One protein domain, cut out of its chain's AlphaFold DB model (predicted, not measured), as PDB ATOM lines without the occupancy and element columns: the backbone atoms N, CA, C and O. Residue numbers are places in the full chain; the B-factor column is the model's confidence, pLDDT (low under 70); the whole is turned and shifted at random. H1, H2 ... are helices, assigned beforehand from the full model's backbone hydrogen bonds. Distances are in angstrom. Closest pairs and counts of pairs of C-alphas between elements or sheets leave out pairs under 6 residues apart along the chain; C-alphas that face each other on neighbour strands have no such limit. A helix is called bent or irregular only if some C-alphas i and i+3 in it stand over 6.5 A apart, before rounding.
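Overview. This is residues 48 to 183 of the 184 residues of an uncharacterized protein of Paludibacter sp (UniProt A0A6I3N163). H6 crosses nearly straight H1, and residues 168 to 183, of which 168 to 180 belong to H6, stick out; H2 and H5 pack on H1a, with H3 and H4 beyond. The printed part, 136 residues with six named helices, H1 to H6, is all helix. It is compact, radius of gyration of the C-alphas 16.2 A, spanning 44 by 43 by 31 A.

Arrangement. H1a, residues 48 to 57, and H1b, 60 to 71, are arms of bent H1, by hydrogen bonds one helix; C-alphas 57 and 60 are 6.7 A apart. H6, 157 to 180, touches H1b with 158 to 163 alone, closest C-alphas Tyr 64 and Val 159, 5.6 A. H2, 85 to 98, touches H1a, about perpendicular at 79 degrees. In H1a, H1b, H2, H3, H4 and H5 every O i to N i+4 pair is within hydrogen-bond range, in H6 19 of 20.

Along the chain. H3 is 103 to 115, H4 126 to 133, H5 135 to 149. C-alpha 48 is at (-4.555, 16.832, 30.043), C-alpha 180 at (-26.072, 13.407, 28.521).

Size, cuts and confidence. Link H1 to H2 is long; pLDDT is under 70 at 96 to 124 and 176 to 183.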
ATOM      1  N   LYS A  48      -3.517  16.392  29.094       86.19
ATOM      2  CA  LYS A  48      -4.555  16.832  30.043       86.19
ATOM      3  C   LYS A  48      -3.944  17.469  31.291       86.19
ATOM      4  O   LYS A  48      -4.428  18.496  31.760       86.19
ATOM      5  N   VAL A  49      -2.860  16.901  31.818       89.31
ATOM      6  CA  VAL A  49      -2.111  17.506  32.934       89.31
ATOM      7  C   VAL A  49      -1.488  18.838  32.513       89.31
ATOM      8  O   VAL A  49      -1.588  19.809  33.260       89.31
ATOM      9  N   SER A  50      -0.902  18.904  31.316       88.94
ATOM     10  CA  SER A  50      -0.284  20.124  30.778       88.94
ATOM     11  C   SER A  50      -1.313  21.236  30.588       88.94
ATOM     12  O   SER A  50      -1.112  22.344  31.079       88.94
ATOM     13  N   PHE A  51      -2.450  20.910  29.974       91.12
ATOM     14  CA  PHE A  51      -3.599  21.797  29.844       91.12
ATOM     15  C   PHE A  51      -4.025  22.347  31.204       91.12
ATOM     16  O   PHE A  51      -3.999  23.555  31.404       91.12
ATOM     17  N   ASN A  52      -4.319  21.475  32.172       93.12
ATOM     18  CA  ASN A  52      -4.766  21.903  33.497       93.12
ATOM     19  C   ASN A  52      -3.725  22.772  34.214       93.12
ATOM     20  O   ASN A  52      -4.087  23.723  34.901       93.12
ATOM     21  N   SER A  53      -2.436  22.460  34.056       93.94
ATOM     22  CA  SER A  53      -1.367  23.247  34.670       93.94
ATOM     23  C   SER A  53      -1.263  24.655  34.095       93.94
ATOM     24  O   SER A  53      -0.993  25.586  34.843       93.94
ATOM     25  N   VAL A  54      -1.539  24.838  32.804       94.44
ATOM     26  CA  VAL A  54      -1.593  26.169  32.193       94.44
ATOM     27  C   VAL A  54      -2.910  26.859  32.533       94.44
ATOM     28  O   VAL A  54      -2.907  27.992  32.991       94.44
ATOM     29  N   TYR A  55      -4.038  26.179  32.353       94.88
ATOM     30  CA  TYR A  55      -5.359  26.773  32.521       94.88
ATOM     31  C   TYR A  55      -5.597  27.205  33.976       94.88
ATOM     32  O   TYR A  55      -5.855  28.373  34.255       94.88
ATOM     33  N   PHE A  56      -5.414  26.293  34.933       95.81
ATOM     34  CA  PHE A  56      -5.628  26.584  36.352       95.81
ATOM     35  C   PHE A  56      -4.376  27.110  37.047       95.81
ATOM     36  O   PHE A  56      -4.457  28.007  37.882       95.81
ATOM     37  N   GLY A  57      -3.214  26.536  36.732       95.06
ATOM     38  CA  GLY A  57      -1.961  26.897  37.391       95.06
ATOM     39  C   GLY A  57      -1.371  28.222  36.917       95.06
ATOM     40  O   GLY A  57      -0.683  28.860  37.708       95.06
ATOM     41  N   TYR A  58      -1.657  28.643  35.679       95.69
ATOM     42  CA  TYR A  58      -1.161  29.893  35.102       95.69
ATOM     43  C   TYR A  58      -2.277  30.915  34.833       95.69
ATOM     44  O   TYR A  58      -2.333  31.911  35.542       95.69
ATOM     45  N   GLN A  59      -3.209  30.668  33.903       94.88
ATOM     46  CA  GLN A  59      -4.201  31.678  33.482       94.88
ATOM     47  C   GLN A  59      -5.116  32.145  34.623       94.88
ATOM     48  O   GLN A  59      -5.200  33.337  34.908       94.88
ATOM     49  N   TYR A  60      -5.793  31.214  35.304       95.69
ATOM     50  CA  TYR A  60      -6.641  31.571  36.446       95.69
ATOM     51  C   TYR A  60      -5.837  32.161  37.601       95.69
ATOM     52  O   TYR A  60      -6.321  33.050  38.302       95.69
ATOM     53  N   ARG A  61      -4.612  31.670  37.805       95.75
ATOM     54  CA  ARG A  61      -3.741  32.149  38.872       95.75
ATOM     55  C   ARG A  61      -3.356  33.610  38.674       95.75
ATOM     56  O   ARG A  61      -3.539  34.374  39.613       95.75
ATOM     57  N   GLU A  62      -2.904  33.994  37.482       94.75
ATOM     58  CA  GLU A  62      -2.553  35.384  37.151       94.75
ATOM     59  C   GLU A  62      -3.694  36.349  37.480       94.75
ATOM     60  O   GLU A  62      -3.507  37.359  38.159       94.75
ATOM     61  N   ILE A  63      -4.910  35.999  37.057       94.81
ATOM     62  CA  ILE A  63      -6.085  36.846  37.266       94.81
ATOM     63  C   ILE A  63      -6.432  36.942  38.751       94.81
ATOM     64  O   ILE A  63      -6.665  38.038  39.261       94.81
ATOM     65  N   TYR A  64      -6.457  35.818  39.469       96.06
ATOM     66  CA  TYR A  64      -6.812  35.830  40.885       96.06
ATOM     67  C   TYR A  64      -5.742  36.463  41.774       96.06
ATOM     68  O   TYR A  64      -6.100  37.108  42.760       96.06
ATOM     69  N   GLU A  65      -4.458  36.323  41.444       95.25
ATOM     70  CA  GLU A  65      -3.385  37.052  42.126       95.25
ATOM     71  C   GLU A  65      -3.524  38.556  41.886       95.25
ATOM     72  O   GLU A  65      -3.526  39.305  42.858       95.25
ATOM     73  N   SER A  66      -3.783  38.993  40.648       93.69
ATOM     74  CA  SER A  66      -4.000  40.412  40.341       93.69
ATOM     75  C   SER A  66      -5.211  41.004  41.075       93.69
ATOM     76  O   SER A  66      -5.128  42.096  41.637       93.69
ATOM     77  N   VAL A  67      -6.340  40.290  41.137       94.31
ATOM     78  CA  VAL A  67      -7.516  40.734  41.912       94.31
ATOM     79  C   VAL A  67      -7.176  40.833  43.399       94.31
ATOM     80  O   VAL A  67      -7.473  41.836  44.045       94.31
ATOM     81  N   TYR A  68      -6.513  39.811  43.940       94.12
ATOM     82  CA  TYR A  68      -6.163  39.765  45.355       94.12
ATOM     83  C   TYR A  68      -5.150  40.847  45.755       94.12
ATOM     84  O   TYR A  68      -5.244  41.383  46.855       94.12
ATOM     85  N   GLU A  69      -4.202  41.190  44.883       93.19
ATOM     86  CA  GLU A  69      -3.243  42.279  45.111       93.19
ATOM     87  C   GLU A  69      -3.915  43.654  45.211       93.19
ATOM     88  O   GLU A  69      -3.422  44.518  45.934       93.19
ATOM     89  N   ASN A  70      -5.044  43.849  44.522       89.56
ATOM     90  CA  ASN A  70      -5.772  45.116  44.521       89.56
ATOM     91  C   ASN A  70      -6.792  45.225  45.664       89.56
ATOM     92  O   ASN A  70      -6.891  46.280  46.290       89.56
ATOM     93  N   ASP A  71      -7.530  44.147  45.946       87.44
ATOM     94  CA  ASP A  71      -8.701  44.186  46.833       87.44
ATOM     95  C   ASP A  71      -8.524  43.398  48.150       87.44
ATOM     96  O   ASP A  71      -9.400  43.441  49.013       87.44
ATOM     97  N   GLU A  72      -7.428  42.640  48.317       87.44
ATOM     98  CA  GLU A  72      -7.190  41.672  49.416       87.44
ATOM     99  C   GLU A  72      -8.327  40.637  49.618       87.44
ATOM    100  O   GLU A  72      -8.397  39.891  50.613       87.44
ATOM    101  N   ASP A  73      -9.222  40.541  48.638       89.50
ATOM    102  CA  ASP A  73     -10.349  39.626  48.604       89.50
ATOM    103  C   ASP A  73     -10.725  39.243  47.173       89.50
ATOM    104  O   ASP A  73     -10.342  39.907  46.215       89.50
ATOM    105  N   ILE A  74     -11.464  38.143  47.025       91.19
ATOM    106  CA  ILE A  74     -11.888  37.622  45.720       91.19
ATOM    107  C   ILE A  74     -13.402  37.422  45.741       91.19
ATOM    108  O   ILE A  74     -13.909  36.454  46.303       91.19
ATOM    109  N   TYR A  75     -14.123  38.342  45.102       88.50
ATOM    110  CA  TYR A  75     -15.590  38.330  44.991       88.50
ATOM    111  C   TYR A  75     -16.087  38.106  43.553       88.50
ATOM    112  O   TYR A  75     -17.289  37.949  43.331       88.50
ATOM    113  N   ILE A  76     -15.176  38.080  42.578       87.38
ATOM    114  CA  ILE A  76     -15.470  37.879  41.154       87.38
ATOM    115  C   ILE A  76     -15.044  36.465  40.751       87.38
ATOM    116  O   ILE A  76     -14.027  35.959  41.223       87.38
ATOM    117  N   ARG A  77     -15.831  35.831  39.879       89.31
ATOM    118  CA  ARG A  77     -15.508  34.556  39.228       89.31
ATOM    119  C   ARG A  77     -15.362  34.771  37.729       89.31
ATOM    120  O   ARG A  77     -16.041  35.631  37.165       89.31
ATOM    121  N   PHE A  78     -14.495  33.986  37.101       88.38
ATOM    122  CA  PHE A  78     -14.134  34.162  35.697       88.38
ATOM    123  C   PHE A  78     -14.471  32.915  34.886       88.38
ATOM    124  O   PHE A  78     -14.258  31.792  35.334       88.38
ATOM    125  N   ALA A  79     -14.950  33.126  33.666       87.69
ATOM    126  CA  ALA A  79     -15.024  32.098  32.637       87.69
ATOM    127  C   ALA A  79     -13.991  32.465  31.571       87.69
ATOM    128  O   ALA A  79     -14.217  33.390  30.790       87.69
ATOM    129  N   LEU A  80     -12.828  31.816  31.616       87.88
ATOM    130  CA  LEU A  80     -11.711  32.141  30.734       87.88
ATOM    131  C   LEU A  80     -11.778  31.320  29.451       87.88
ATOM    132  O   LEU A  80     -12.140  30.147  29.463       87.88
ATOM    133  N   GLU A  81     -11.374  31.925  28.340       87.06
ATOM    134  CA  GLU A  81     -11.052  31.143  27.155       87.06
ATOM    135  C   GLU A  81      -9.648  30.531  27.324       87.06
ATOM    136  O   GLU A  81      -8.723  31.209  27.794       87.06
ATOM    137  N   PRO A  82      -9.460  29.242  26.990       86.44
ATOM    138  CA  PRO A  82      -8.146  28.626  27.081       86.44
ATOM    139  C   PRO A  82      -7.146  29.297  26.127       86.44
ATOM    140  O   PRO A  82      -7.480  29.587  24.978       86.44
ATOM    141  N   VAL A  83      -5.914  29.527  26.597       84.88
ATOM    142  CA  VAL A  83      -4.822  30.046  25.750       84.88
ATOM    143  C   VAL A  83      -4.477  29.103  24.593       84.88
ATOM    144  O   VAL A  83      -4.889  27.945  24.531       84.88
ATOM    145  N   ASN A  84      -3.652  29.598  23.672       80.56
ATOM    146  CA  ASN A  84      -3.141  28.837  22.544       80.56
ATOM    147  C   ASN A  84      -2.515  27.484  22.956       80.56
ATOM    148  O   ASN A  84      -1.788  27.384  23.947       80.56
ATOM    149  N   GLU A  85      -2.733  26.449  22.134       75.56
ATOM    150  CA  GLU A  85      -2.232  25.079  22.334       75.56
ATOM    151  C   GLU A  85      -0.712  25.007  22.588       75.56
ATOM    152  O   GLU A  85      -0.217  24.117  23.286       75.56
ATOM    153  N   LEU A  86       0.043  25.981  22.079       77.75
ATOM    154  CA  LEU A  86       1.483  26.076  22.292       77.75
ATOM    155  C   LEU A  86       1.878  26.276  23.753       77.75
ATOM    156  O   LEU A  86       2.897  25.719  24.163       77.75
ATOM    157  N   TYR A  87       1.074  26.973  24.562       85.62
ATOM    158  CA  TYR A  87       1.322  27.057  26.002       85.62
ATOM    159  C   TYR A  87       1.318  25.663  26.634       85.62
ATOM    160  O   TYR A  87       2.191  25.336  27.443       85.62
ATOM    161  N   TYR A  88       0.379  24.803  26.230       83.69
ATOM    162  CA  TYR A  88       0.273  23.437  26.747       83.69
ATOM    163  C   TYR A  88       1.459  22.585  26.317       83.69
ATOM    164  O   TYR A  88       1.963  21.807  27.116       83.69
ATOM    165  N   LEU A  89       1.956  22.765  25.095       76.19
ATOM    166  CA  LEU A  89       3.131  22.049  24.592       76.19
ATOM    167  C   LEU A  89       4.424  22.468  25.301       76.19
ATOM    168  O   LEU A  89       5.273  21.626  25.624       76.19
ATOM    169  N   ILE A  90       4.560  23.762  25.592       80.19
ATOM    170  CA  ILE A  90       5.642  24.284  26.428       80.19
ATOM    171  C   ILE A  90       5.524  23.676  27.830       80.19
ATOM    172  O   ILE A  90       6.500  23.116  28.330       80.19
ATOM    173  N   ALA A  91       4.329  23.672  28.430       85.81
ATOM    174  CA  ALA A  91       4.089  23.044  29.730       85.81
ATOM    175  C   ALA A  91       4.352  21.528  29.720       85.81
ATOM    176  O   ALA A  91       4.948  21.008  30.658       85.81
ATOM    177  N   THR A  92       4.025  20.805  28.647       79.56
ATOM    178  CA  THR A  92       4.373  19.384  28.493       79.56
ATOM    179  C   THR A  92       5.886  19.175  28.518       79.56
ATOM    180  O   THR A  92       6.392  18.221  29.117       79.56
ATOM    181  N   SER A  93       6.632  20.092  27.906       74.12
ATOM    182  CA  SER A  93       8.095  20.079  27.921       74.12
ATOM    183  C   SER A  93       8.654  20.400  29.311       74.12
ATOM    184  O   SER A  93       9.617  19.775  29.749       74.12
ATOM    185  N   VAL A  94       8.012  21.316  30.042       75.50
ATOM    186  CA  VAL A  94       8.305  21.611  31.454       75.50
ATOM    187  C   VAL A  94       8.082  20.365  32.309       75.50
ATOM    188  O   VAL A  94       9.006  19.910  32.976       75.50
ATOM    189  N   ILE A  95       6.896  19.760  32.235       78.62
ATOM    190  CA  ILE A  95       6.509  18.575  33.012       78.62
ATOM    191  C   ILE A  95       7.442  17.394  32.720       78.62
ATOM    192  O   ILE A  95       7.895  16.726  33.647       78.62
ATOM    193  N   SER A  96       7.782  17.158  31.451       67.88
ATOM    194  CA  SER A  96       8.722  16.094  31.071       67.88
ATOM    195  C   SER A  96      10.176  16.401  31.459       67.88
ATOM    196  O   SER A  96      10.916  15.484  31.811       67.88
ATOM    197  N   GLY A  97      10.586  17.675  31.455       61.12
ATOM    198  CA  GLY A  97      11.924  18.131  31.845       61.12
ATOM    199  C   GLY A  97      12.161  18.224  33.358       61.12
ATOM    200  O   GLY A  97      13.287  17.995  33.805       61.12
ATOM    201  N   ILE A  98      11.124  18.503  34.158       55.28
ATOM    202  CA  ILE A  98      11.157  18.490  35.636       55.28
ATOM    203  C   ILE A  98      11.582  17.110  36.161       55.28
ATOM    204  O   ILE A  98      12.257  17.017  37.182       55.28
ATOM    205  N   VAL A  99      11.283  16.039  35.421       49.00
ATOM    206  CA  VAL A  99      11.707  14.666  35.745       49.00
ATOM    207  C   VAL A  99      13.224  14.450  35.532       49.00
ATOM    208  O   VAL A  99      13.768  13.454  36.000       49.00
ATOM    209  N   GLY A 100      13.942  15.382  34.884       47.91
ATOM    210  CA  GLY A 100      15.345  15.203  34.471       47.91
ATOM    211  C   GLY A 100      16.300  16.394  34.652       47.91
ATOM    212  O   GLY A 100      17.404  16.338  34.119       47.91
ATOM    213  N   ASN A 101      15.925  17.460  35.376       47.09
ATOM    214  CA  ASN A 101      16.800  18.600  35.736       47.09
ATOM    215  C   ASN A 101      17.403  19.435  34.570       47.09
ATOM    216  O   ASN A 101      18.271  20.273  34.803       47.09
ATOM    217  N   LEU A 102      16.939  19.260  33.327       51.56
ATOM    218  CA  LEU A 102      17.431  19.963  32.120       51.56
ATOM    219  C   LEU A 102      16.423  20.973  31.538       51.56
ATOM    220  O   LEU A 102      16.601  21.467  30.425       51.56
ATOM    221  N   ALA A 103      15.342  21.257  32.268       59.72
ATOM    222  CA  ALA A 103      14.145  21.876  31.709       59.72
ATOM    223  C   ALA A 103      14.393  23.280  31.135       59.72
ATOM    224  O   ALA A 103      14.044  23.523  29.989       59.72
ATOM    225  N   TYR A 104      15.023  24.197  31.871       60.88
ATOM    226  CA  TYR A 104      15.009  25.623  31.514       60.88
ATOM    227  C   TYR A 104      15.687  25.949  30.169       60.88
ATOM    228  O   TYR A 104      15.056  26.530  29.284       60.88
ATOM    229  N   ASP A 105      16.938  25.521  29.963       61.75
ATOM    230  CA  ASP A 105      17.665  25.765  28.705       61.75
ATOM    231  C   ASP A 105      17.068  24.988  27.530       61.75
ATOM    232  O   ASP A 105      17.068  25.461  26.388       61.75
ATOM    233  N   PHE A 106      16.530  23.799  27.813       63.34
ATOM    234  CA  PHE A 106      15.814  23.019  26.822       63.34
ATOM    235  C   PHE A 106      14.561  23.768  26.378       63.34
ATOM    236  O   PHE A 106      14.431  24.003  25.183       63.34
ATOM    237  N   ILE A 107      13.718  24.242  27.303       63.97
ATOM    238  CA  ILE A 107      12.479  24.960  26.983       63.97
ATOM    239  C   ILE A 107      12.760  26.284  26.274       63.97
ATOM    240  O   ILE A 107      12.117  26.558  25.266       63.97
ATOM    241  N   LYS A 108      13.775  27.058  26.683       65.38
ATOM    242  CA  LYS A 108      14.199  28.243  25.915       65.38
ATOM    243  C   LYS A 108      14.591  27.894  24.486       65.38
ATOM    244  O   LYS A 108      14.322  28.654  23.560       65.38
ATOM    245  N   LYS A 109      15.231  26.744  24.271       67.62
ATOM    246  CA  LYS A 109      15.539  26.255  22.922       67.62
ATOM    247  C   LYS A 109      14.267  25.862  22.160       67.62
ATOM    248  O   LYS A 109      14.196  26.167  20.973       67.62
ATOM    249  N   ILE A 110      13.275  25.259  22.822       63.84
ATOM    250  CA  ILE A 110      11.951  24.960  22.240       63.84
ATOM    251  C   ILE A 110      11.258  26.245  21.807       63.84
ATOM    252  O   ILE A 110      10.911  26.389  20.641       63.84
ATOM    253  N   ALA A 111      11.124  27.190  22.732       64.38
ATOM    254  CA  ALA A 111      10.541  28.503  22.520       64.38
ATOM    255  C   ALA A 111      11.195  29.209  21.329       64.38
ATOM    256  O   ALA A 111      10.534  29.569  20.362       64.38
ATOM    257  N   ARG A 112      12.530  29.277  21.316       66.56
ATOM    258  CA  ARG A 112      13.285  29.867  20.203       66.56
ATOM    259  C   ARG A 112      13.103  29.123  18.883       66.56
ATOM    260  O   ARG A 112      13.180  29.756  17.837       66.56
ATOM    261  N   ASN A 113      12.903  27.806  18.895       64.69
ATOM    262  CA  ASN A 113      12.628  27.040  17.678       64.69
ATOM    263  C   ASN A 113      11.210  27.306  17.156       64.69
ATOM    264  O   ASN A 113      11.046  27.487  15.952       64.69
ATOM    265  N   ILE A 114      10.224  27.413  18.051       60.09
ATOM    266  CA  ILE A 114       8.856  27.845  17.727       60.09
ATOM    267  C   ILE A 114       8.881  29.252  17.095       60.09
ATOM    268  O   ILE A 114       8.238  29.487  16.070       60.09
ATOM    269  N   LEU A 115       9.714  30.155  17.626       59.72
ATOM    270  CA  LEU A 115       9.886  31.529  17.140       59.72
ATOM    271  C   LEU A 115      10.701  31.650  15.831       59.72
ATOM    272  O   LEU A 115      10.610  32.660  15.141       59.72
ATOM    273  N   LYS A 116      11.488  30.646  15.419       57.22
ATOM    274  CA  LYS A 116      12.453  30.750  14.297       57.22
ATOM    275  C   LYS A 116      11.884  30.552  12.877       57.22
ATOM    276  O   LYS A 116      12.637  30.221  11.969       57.22
ATOM    277  N   LYS A 117      10.611  30.890  12.648       49.69
ATOM    278  CA  LYS A 117       9.921  31.020  11.336       49.69
ATOM    279  C   LYS A 117       9.203  29.811  10.720       49.69
ATOM    280  O   LYS A 117       8.336  30.058   9.890       49.69
ATOM    281  N   GLU A 118       9.443  28.555  11.103       50.56
ATOM    282  CA  GLU A 118       8.643  27.439  10.535       50.56
ATOM    283  C   GLU A 118       7.238  27.330  11.159       50.56
ATOM    284  O   GLU A 118       6.297  26.935  10.475       50.56
ATOM    285  N   ILE A 119       7.070  27.757  12.419       51.25
ATOM    286  CA  ILE A 119       5.781  27.732  13.139       51.25
ATOM    287  C   ILE A 119       5.137  29.134  13.219       51.25
ATOM    288  O   ILE A 119       3.914  29.235  13.203       51.25
ATOM    289  N   GLN A 120       5.920  30.227  13.186       46.25
ATOM    290  CA  GLN A 120       5.414  31.619  13.224       46.25
ATOM    291  C   GLN A 120       4.339  31.943  12.177       46.25
ATOM    292  O   GLN A 120       3.491  32.790  12.428       46.25
ATOM    293  N   VAL A 121       4.336  31.276  11.018       47.19
ATOM    294  CA  VAL A 121       3.300  31.484   9.985       47.19
ATOM    295  C   VAL A 121       1.889  31.153  10.514       47.19
ATOM    296  O   VAL A 121       0.897  31.631   9.967       47.19
ATOM    297  N   TYR A 122       1.798  30.395  11.612       50.00
ATOM    298  CA  TYR A 122       0.558  29.947  12.244       50.00
ATOM    299  C   TYR A 122       0.293  30.564  13.628       50.00
ATOM    300  O   TYR A 122      -0.811  30.410  14.145       50.00
ATOM    301  N   ILE A 123       1.258  31.276  14.221       54.69
ATOM    302  CA  ILE A 123       1.146  31.834  15.578       54.69
ATOM    303  C   ILE A 123       0.855  33.327  15.476       54.69
ATOM    304  O   ILE A 123       1.728  34.111  15.117       54.69
ATOM    305  N   LYS A 124      -0.381  33.714  15.796       63.44
ATOM    306  CA  LYS A 124      -0.821  35.112  15.929       63.44
ATOM    307  C   LYS A 124      -1.110  35.448  17.395       63.44
ATOM    308  O   LYS A 124      -2.167  35.981  17.705       63.44
ATOM    309  N   ASP A 125      -0.219  35.029  18.282       73.88
ATOM    310  CA  ASP A 125      -0.353  35.189  19.728       73.88
ATOM    311  C   ASP A 125       0.850  36.003  20.218       73.88
ATOM    312  O   ASP A 125       1.948  35.466  20.363       73.88
ATOM    313  N   GLU A 126       0.666  37.323  20.319       78.31
ATOM    314  CA  GLU A 126       1.717  38.266  20.728       78.31
ATOM    315  C   GLU A 126       2.104  38.054  22.199       78.31
ATOM    316  O   GLU A 126       3.292  38.055  22.508       78.31
ATOM    317  N   GLU A 127       1.135  37.738  23.066       81.19
ATOM    318  CA  GLU A 127       1.369  37.427  24.484       81.19
ATOM    319  C   GLU A 127       2.277  36.202  24.647       81.19
ATOM    320  O   GLU A 127       3.187  36.192  25.473       81.19
ATOM    321  N   LEU A 128       2.089  35.173  23.812       80.81
ATOM    322  CA  LEU A 128       2.980  34.014  23.804       80.81
ATOM    323  C   LEU A 128       4.401  34.386  23.366       80.81
ATOM    324  O   LEU A 128       5.362  33.825  23.886       80.81
ATOM    325  N   VAL A 129       4.556  35.285  22.393       76.75
ATOM    326  CA  VAL A 129       5.887  35.740  21.963       76.75
ATOM    327  C   VAL A 129       6.572  36.496  23.099       76.75
ATOM    328  O   VAL A 129       7.719  36.186  23.409       76.75
ATOM    329  N   GLU A 130       5.859  37.409  23.756       82.00
ATOM    330  CA  GLU A 130       6.364  38.168  24.905       82.00
ATOM    331  C   GLU A 130       6.766  37.248  26.061       82.00
ATOM    332  O   GLU A 130       7.894  37.338  26.545       82.00
ATOM    333  N   LEU A 131       5.908  36.286  26.425       84.06
ATOM    334  CA  LEU A 131       6.218  35.277  27.440       84.06
ATOM    335  C   LEU A 131       7.520  34.524  27.132       84.06
ATOM    336  O   LEU A 131       8.250  34.142  28.043       84.06
ATOM    337  N   LEU A 132       7.784  34.227  25.858       78.31
ATOM    338  CA  LEU A 132       8.950  33.447  25.445       78.31
ATOM    339  C   LEU A 132      10.232  34.277  25.313       78.31
ATOM    340  O   LEU A 132      11.326  33.709  25.431       78.31
ATOM    341  N   ASP A 133      10.103  35.572  25.039       78.31
ATOM    342  CA  ASP A 133      11.221  36.503  24.894       78.31
ATOM    343  C   ASP A 133      11.655  37.112  26.240       78.31
ATOM    344  O   ASP A 133      12.833  37.451  26.397       78.31
ATOM    345  N   ASP A 134      10.753  37.194  27.225       82.81
ATOM    346  CA  ASP A 134      11.053  37.656  28.580       82.81
ATOM    347  C   ASP A 134      11.456  36.494  29.511       82.81
ATOM    348  O   ASP A 134      10.680  35.607  29.871       82.81
ATOM    349  N   ASP A 135      12.720  36.509  29.940       79.81
ATOM    350  CA  ASP A 135      13.309  35.492  30.811       79.81
ATOM    351  C   ASP A 135      12.659  35.400  32.206       79.81
ATOM    352  O   ASP A 135      12.710  34.326  32.827       79.81
ATOM    353  N   GLU A 136      12.130  36.513  32.718       86.44
ATOM    354  CA  GLU A 136      11.467  36.617  34.017       86.44
ATOM    355  C   GLU A 136      10.036  36.091  33.935       86.44
ATOM    356  O   GLU A 136       9.686  35.202  34.718       86.44
ATOM    357  N   GLU A 137       9.267  36.517  32.931       87.12
ATOM    358  CA  GLU A 137       7.918  35.988  32.677       87.12
ATOM    359  C   GLU A 137       7.959  34.491  32.367       87.12
ATOM    360  O   GLU A 137       7.225  33.693  32.959       87.12
ATOM    361  N   PHE A 138       8.910  34.048  31.542       84.75
ATOM    362  CA  PHE A 138       9.090  32.627  31.266       84.75
ATOM    363  C   PHE A 138       9.415  31.823  32.539       84.75
ATOM    364  O   PHE A 138       8.943  30.695  32.741       84.75
ATOM    365  N   ARG A 139      10.237  32.391  33.432       84.94
ATOM    366  CA  ARG A 139      10.560  31.776  34.727       84.94
ATOM    367  C   ARG A 139       9.328  31.726  35.632       84.94
ATOM    368  O   ARG A 139       9.128  30.705  36.292       84.94
ATOM    369  N   LYS A 140       8.520  32.785  35.666       89.75
ATOM    370  CA  LYS A 140       7.256  32.843  36.411       89.75
ATOM    371  C   LYS A 140       6.293  31.764  35.920       89.75
ATOM    372  O   LYS A 140       5.875  30.929  36.721       89.75
ATOM    373  N   PHE A 141       6.077  31.669  34.607       90.44
ATOM    374  CA  PHE A 141       5.304  30.595  33.981       90.44
ATOM    375  C   PHE A 141       5.807  29.209  34.405       90.44
ATOM    376  O   PHE A 141       5.034  28.400  34.917       90.44
ATOM    377  N   TYR A 142       7.113  28.940  34.289       87.38
ATOM    378  CA  TYR A 142       7.708  27.675  34.741       87.38
ATOM    379  C   TYR A 142       7.383  27.364  36.211       87.38
ATOM    380  O   TYR A 142       6.987  26.239  36.537       87.38
ATOM    381  N   PHE A 143       7.537  28.346  37.104       88.50
ATOM    382  CA  PHE A 143       7.227  28.171  38.522       88.50
ATOM    383  C   PHE A 143       5.747  27.903  38.764       88.50
ATOM    384  O   PHE A 143       5.426  27.095  39.630       88.50
ATOM    385  N   TYR A 144       4.857  28.528  37.999       93.81
ATOM    386  CA  TYR A 144       3.412  28.377  38.152       93.81
ATOM    387  C   TYR A 144       2.976  26.966  37.762       93.81
ATOM    388  O   TYR A 144       2.272  26.306  38.531       93.81
ATOM    389  N   ILE A 145       3.503  26.450  36.646       92.06
ATOM    390  CA  ILE A 145       3.321  25.049  36.247       92.06
ATOM    391  C   ILE A 145       3.836  24.113  37.345       92.06
ATOM    392  O   ILE A 145       3.119  23.214  37.785       92.06
ATOM    393  N   PHE A 146       5.061  24.327  37.832       88.00
ATOM    394  CA  PHE A 146       5.653  23.473  38.863       88.00
ATOM    395  C   PHE A 146       4.868  23.505  40.184       88.00
ATOM    396  O   PHE A 146       4.641  22.460  40.798       88.00
ATOM    397  N   ASP A 147       4.446  24.680  40.640       91.56
ATOM    398  CA  ASP A 147       3.701  24.843  41.887       91.56
ATOM    399  C   ASP A 147       2.309  24.203  41.794       91.56
ATOM    400  O   ASP A 147       1.879  23.535  42.737       91.56
ATOM    401  N   TYR A 148       1.652  24.288  40.632       94.19
ATOM    402  CA  TYR A 148       0.408  23.566  40.358       94.19
ATOM    403  C   TYR A 148       0.579  22.048  40.497       94.19
ATOM    404  O   TYR A 148      -0.186  21.406  41.221       94.19
ATOM    405  N   LEU A 149       1.624  21.466  39.895       90.00
ATOM    406  CA  LEU A 149       1.920  20.029  40.027       90.00
ATOM    407  C   LEU A 149       2.196  19.613  41.480       90.00
ATOM    408  O   LEU A 149       1.964  18.465  41.855       90.00
ATOM    409  N   ASN A 150       2.670  20.547  42.305       90.00
ATOM    410  CA  ASN A 150       2.911  20.341  43.728       90.00
ATOM    411  C   ASN A 150       1.700  20.666  44.617       90.00
ATOM    412  O   ASN A 150       1.829  20.631  45.845       90.00
ATOM    413  N   GLY A 151       0.531  20.932  44.029       91.56
ATOM    414  CA  GLY A 151      -0.718  21.181  44.745       91.56
ATOM    415  C   GLY A 151      -0.879  22.618  45.234       91.56
ATOM    416  O   GLY A 151      -1.452  22.819  46.307       91.56
ATOM    417  N   LEU A 152      -0.355  23.597  44.485       92.75
ATOM    418  CA  LEU A 152      -0.485  25.035  44.756       92.75
ATOM    419  C   LEU A 152      -0.050  25.369  46.188       92.75
ATOM    420  O   LEU A 152      -0.817  25.909  46.989       92.75
ATOM    421  N   LYS A 153       1.150  24.927  46.574       89.50
ATOM    422  CA  LYS A 153       1.640  25.063  47.957       89.50
ATOM    423  C   LYS A 153       2.121  26.472  48.264       89.50
ATOM    424  O   LYS A 153       2.061  26.876  49.421       89.50
ATOM    425  N   ASN A 154       2.587  27.193  47.248       90.94
ATOM    426  CA  ASN A 154       3.148  28.532  47.404       90.94
ATOM    427  C   ASN A 154       2.151  29.643  47.030       90.94
ATOM    428  O   ASN A 154       2.524  30.813  46.992       90.94
ATOM    429  N   VAL A 155       0.887  29.292  46.783       94.25
ATOM    430  CA  VAL A 155      -0.191  30.231  46.453       94.25
ATOM    431  C   VAL A 155      -0.857  30.748  47.725       94.25
ATOM    432  O   VAL A 155      -1.054  30.001  48.688       94.25
ATOM    433  N   LYS A 156      -1.238  32.031  47.737       94.75
ATOM    434  CA  LYS A 156      -2.020  32.621  48.835       94.75
ATOM    435  C   LYS A 156      -3.317  31.821  49.054       94.75
ATOM    436  O   LYS A 156      -3.970  31.485  48.069       94.75
ATOM    437  N   PRO A 157      -3.746  31.559  50.306       94.69
ATOM    438  CA  PRO A 157      -4.903  30.700  50.573       94.69
ATOM    439  C   PRO A 157      -6.185  31.092  49.828       94.69
ATOM    440  O   PRO A 157      -6.816  30.216  49.252       94.69
ATOM    441  N   LYS A 158      -6.528  32.389  49.763       94.88
ATOM    442  CA  LYS A 158      -7.724  32.854  49.036       94.88
ATOM    443  C   LYS A 158      -7.633  32.618  47.526       94.88
ATOM    444  O   LYS A 158      -8.590  32.159  46.916       94.88
ATOM    445  N   VAL A 159      -6.474  32.899  46.930       96.31
ATOM    446  CA  VAL A 159      -6.213  32.646  45.503       96.31
ATOM    447  C   VAL A 159      -6.285  31.146  45.217       96.31
ATOM    448  O   VAL A 159      -6.923  30.722  44.261       96.31
ATOM    449  N   LYS A 160      -5.681  30.325  46.081       96.25
ATOM    450  CA  LYS A 160      -5.739  28.867  45.973       96.25
ATOM    451  C   LYS A 160      -7.175  28.352  46.029       96.25
ATOM    452  O   LYS A 160      -7.554  27.557  45.179       96.25
ATOM    453  N   GLU A 161      -7.953  28.807  47.006       95.25
ATOM    454  CA  GLU A 161      -9.362  28.437  47.160       95.25
ATOM    455  C   GLU A 161     -10.170  28.820  45.914       95.25
ATOM    456  O   GLU A 161     -10.913  27.997  45.386       95.25
ATOM    457  N   ALA A 162      -9.953  30.024  45.377       95.81
ATOM    458  CA  ALA A 162     -10.575  30.460  44.133       95.81
ATOM    459  C   ALA A 162     -10.231  29.540  42.949       95.81
ATOM    460  O   ALA A 162     -11.128  29.134  42.219       95.81
ATOM    461  N   ILE A 163      -8.965  29.150  42.781       96.12
ATOM    462  CA  ILE A 163      -8.549  28.223  41.716       96.12
ATOM    463  C   ILE A 163      -9.157  26.825  41.926       96.12
ATOM    464  O   ILE A 163      -9.611  26.188  40.975       96.12
ATOM    465  N   GLU A 164      -9.177  26.323  43.162       95.00
ATOM    466  CA  GLU A 164      -9.755  25.016  43.488       95.00
ATOM    467  C   GLU A 164     -11.269  24.969  43.235       95.00
ATOM    468  O   GLU A 164     -11.782  23.927  42.814       95.00
ATOM    469  N   ASP A 165     -11.980  26.080  43.432       93.75
ATOM    470  CA  ASP A 165     -13.385  26.225  43.041       93.75
ATOM    471  C   ASP A 165     -13.572  26.025  41.538       93.75
ATOM    472  O   ASP A 165     -14.400  25.202  41.142       93.75
ATOM    473  N   GLU A 166     -12.765  26.689  40.708       93.94
ATOM    474  CA  GLU A 166     -12.845  26.554  39.245       93.94
ATOM    475  C   GLU A 166     -12.578  25.114  38.797       93.94
ATOM    476  O   GLU A 166     -13.322  24.549  37.994       93.94
ATOM    477  N   ILE A 167     -11.578  24.457  39.399       92.69
ATOM    478  CA  ILE A 167     -11.279  23.042  39.140       92.69
ATOM    479  C   ILE A 167     -12.477  22.148  39.501       92.69
ATOM    480  O   ILE A 167     -12.754  21.161  38.812       92.69
ATOM    481  N   ARG A 168     -13.178  22.435  40.606       91.75
ATOM    482  CA  ARG A 168     -14.359  21.663  41.028       91.75
ATOM    483  C   ARG A 168     -15.536  21.868  40.081       91.75
ATOM    484  O   ARG A 168     -16.217  20.888  39.762       91.75
ATOM    485  N   VAL A 169     -15.767  23.103  39.643       89.19
ATOM    486  CA  VAL A 169     -16.821  23.441  38.680       89.19
ATOM    487  C   VAL A 169     -16.563  22.728  37.353       89.19
ATOM    488  O   VAL A 169     -17.435  21.990  36.895       89.19
ATOM    489  N   ASP A 170     -15.351  22.828  36.807       85.81
ATOM    490  CA  ASP A 170     -14.985  22.203  35.529       85.81
ATOM    491  C   ASP A 170     -15.132  20.670  35.567       85.81
ATOM    492  O   ASP A 170     -15.801  20.074  34.718       85.81
ATOM    493  N   LYS A 171     -14.642  20.017  36.633       84.94
ATOM    494  CA  LYS A 171     -14.821  18.565  36.836       84.94
ATOM    495  C   LYS A 171     -16.288  18.152  36.929       84.94
ATOM    496  O   LYS A 171     -16.664  17.073  36.462       84.94
ATOM    497  N   SER A 172     -17.114  18.977  37.568       83.38
ATOM    498  CA  SER A 172     -18.545  18.702  37.708       83.38
ATOM    499  C   SER A 172     -19.239  18.790  36.351       83.38
ATOM    500  O   SER A 172     -20.003  17.886  36.011       83.38
ATOM    501  N   MET A 173     -18.904  19.797  35.543       74.38
ATOM    502  CA  MET A 173     -19.417  19.948  34.180       74.38
ATOM    503  C   MET A 173     -18.980  18.793  33.268       74.38
ATOM    504  O   MET A 173     -19.829  18.214  32.595       74.38
ATOM    505  N   GLU A 174     -17.712  18.357  33.325       73.00
ATOM    506  CA  GLU A 174     -17.229  17.183  32.567       73.00
ATOM    507  C   GLU A 174     -18.059  15.922  32.889       73.00
ATOM    508  O   GLU A 174     -18.340  15.097  32.016       73.00
ATOM    509  N   SER A 175     -18.479  15.762  34.148       70.44
ATOM    510  CA  SER A 175     -19.290  14.619  34.584       70.44
ATOM    511  C   SER A 175     -20.759  14.687  34.146       70.44
ATOM    512  O   SER A 175     -21.407  13.642  34.042       70.44
ATOM    513  N   MET A 176     -21.288  15.891  33.913       67.50
ATOM    514  CA  MET A 176     -22.659  16.117  33.445       67.50
ATOM    515  C   MET A 176     -22.753  15.899  31.934       67.50
ATOM    516  O   MET A 176     -23.610  15.131  31.502       67.50
ATOM    517  N   ASP A 177     -21.801  16.441  31.170       63.91
ATOM    518  CA  ASP A 177     -21.725  16.284  29.711       63.91
ATOM    519  C   ASP A 177     -21.646  14.782  29.328       63.91
ATOM    520  O   ASP A 177     -22.420  14.289  28.506       63.91
ATOM    521  N   LYS A 178     -20.826  13.985  30.039       60.41
ATOM    522  CA  LYS A 178     -20.720  12.520  29.826       60.41
ATOM    523  C   LYS A 178     -21.994  11.731  30.153       60.41
ATOM    524  O   LYS A 178     -22.148  10.601  29.688       60.41
ATOM    525  N   LYS A 179     -22.882  12.258  31.001       60.81
ATOM    526  CA  LYS A 179     -24.166  11.609  31.324       60.81
ATOM    527  C   LYS A 179     -25.225  11.894  30.264       60.81
ATOM    528  O   LYS A 179     -26.088  11.045  30.057       60.81
ATOM    529  N   GLU A 180     -25.160  13.049  29.609       58.44
ATOM    530  CA  GLU A 180     -26.072  13.407  28.521       58.44
ATOM    531  C   GLU A 180     -25.747  12.646  27.231       58.44
ATOM    532  O   GLU A 180     -26.666  12.136  26.597       58.44
ATOM    533  N   GLU A 181     -24.465  12.444  26.908       54.31
ATOM    534  CA  GLU A 181     -24.041  11.635  25.748       54.31
ATOM    535  C   GLU A 181     -24.409  10.143  25.860       54.31
ATOM    536  O   GLU A 181     -24.553   9.458  24.851       54.31
ATOM    537  N   ASN A 182     -24.586   9.632  27.083       54.34
ATOM    538  CA  ASN A 182     -24.960   8.236  27.349       54.34
ATOM    539  C   ASN A 182     -26.464   8.048  27.618       54.34
ATOM    540  O   ASN A 182     -26.879   6.990  28.105       54.34
ATOM    541  N   ARG A 183     -27.292   9.065  27.348       39.94
ATOM    542  CA  ARG A 183     -28.748   8.979  27.487       39.94
ATOM    543  C   ARG A 183     -29.346   8.426  26.178       39.94
ATOM    544  O   ARG A 183     -29.142   9.056  25.146       39.94
TER     545      ARG A 183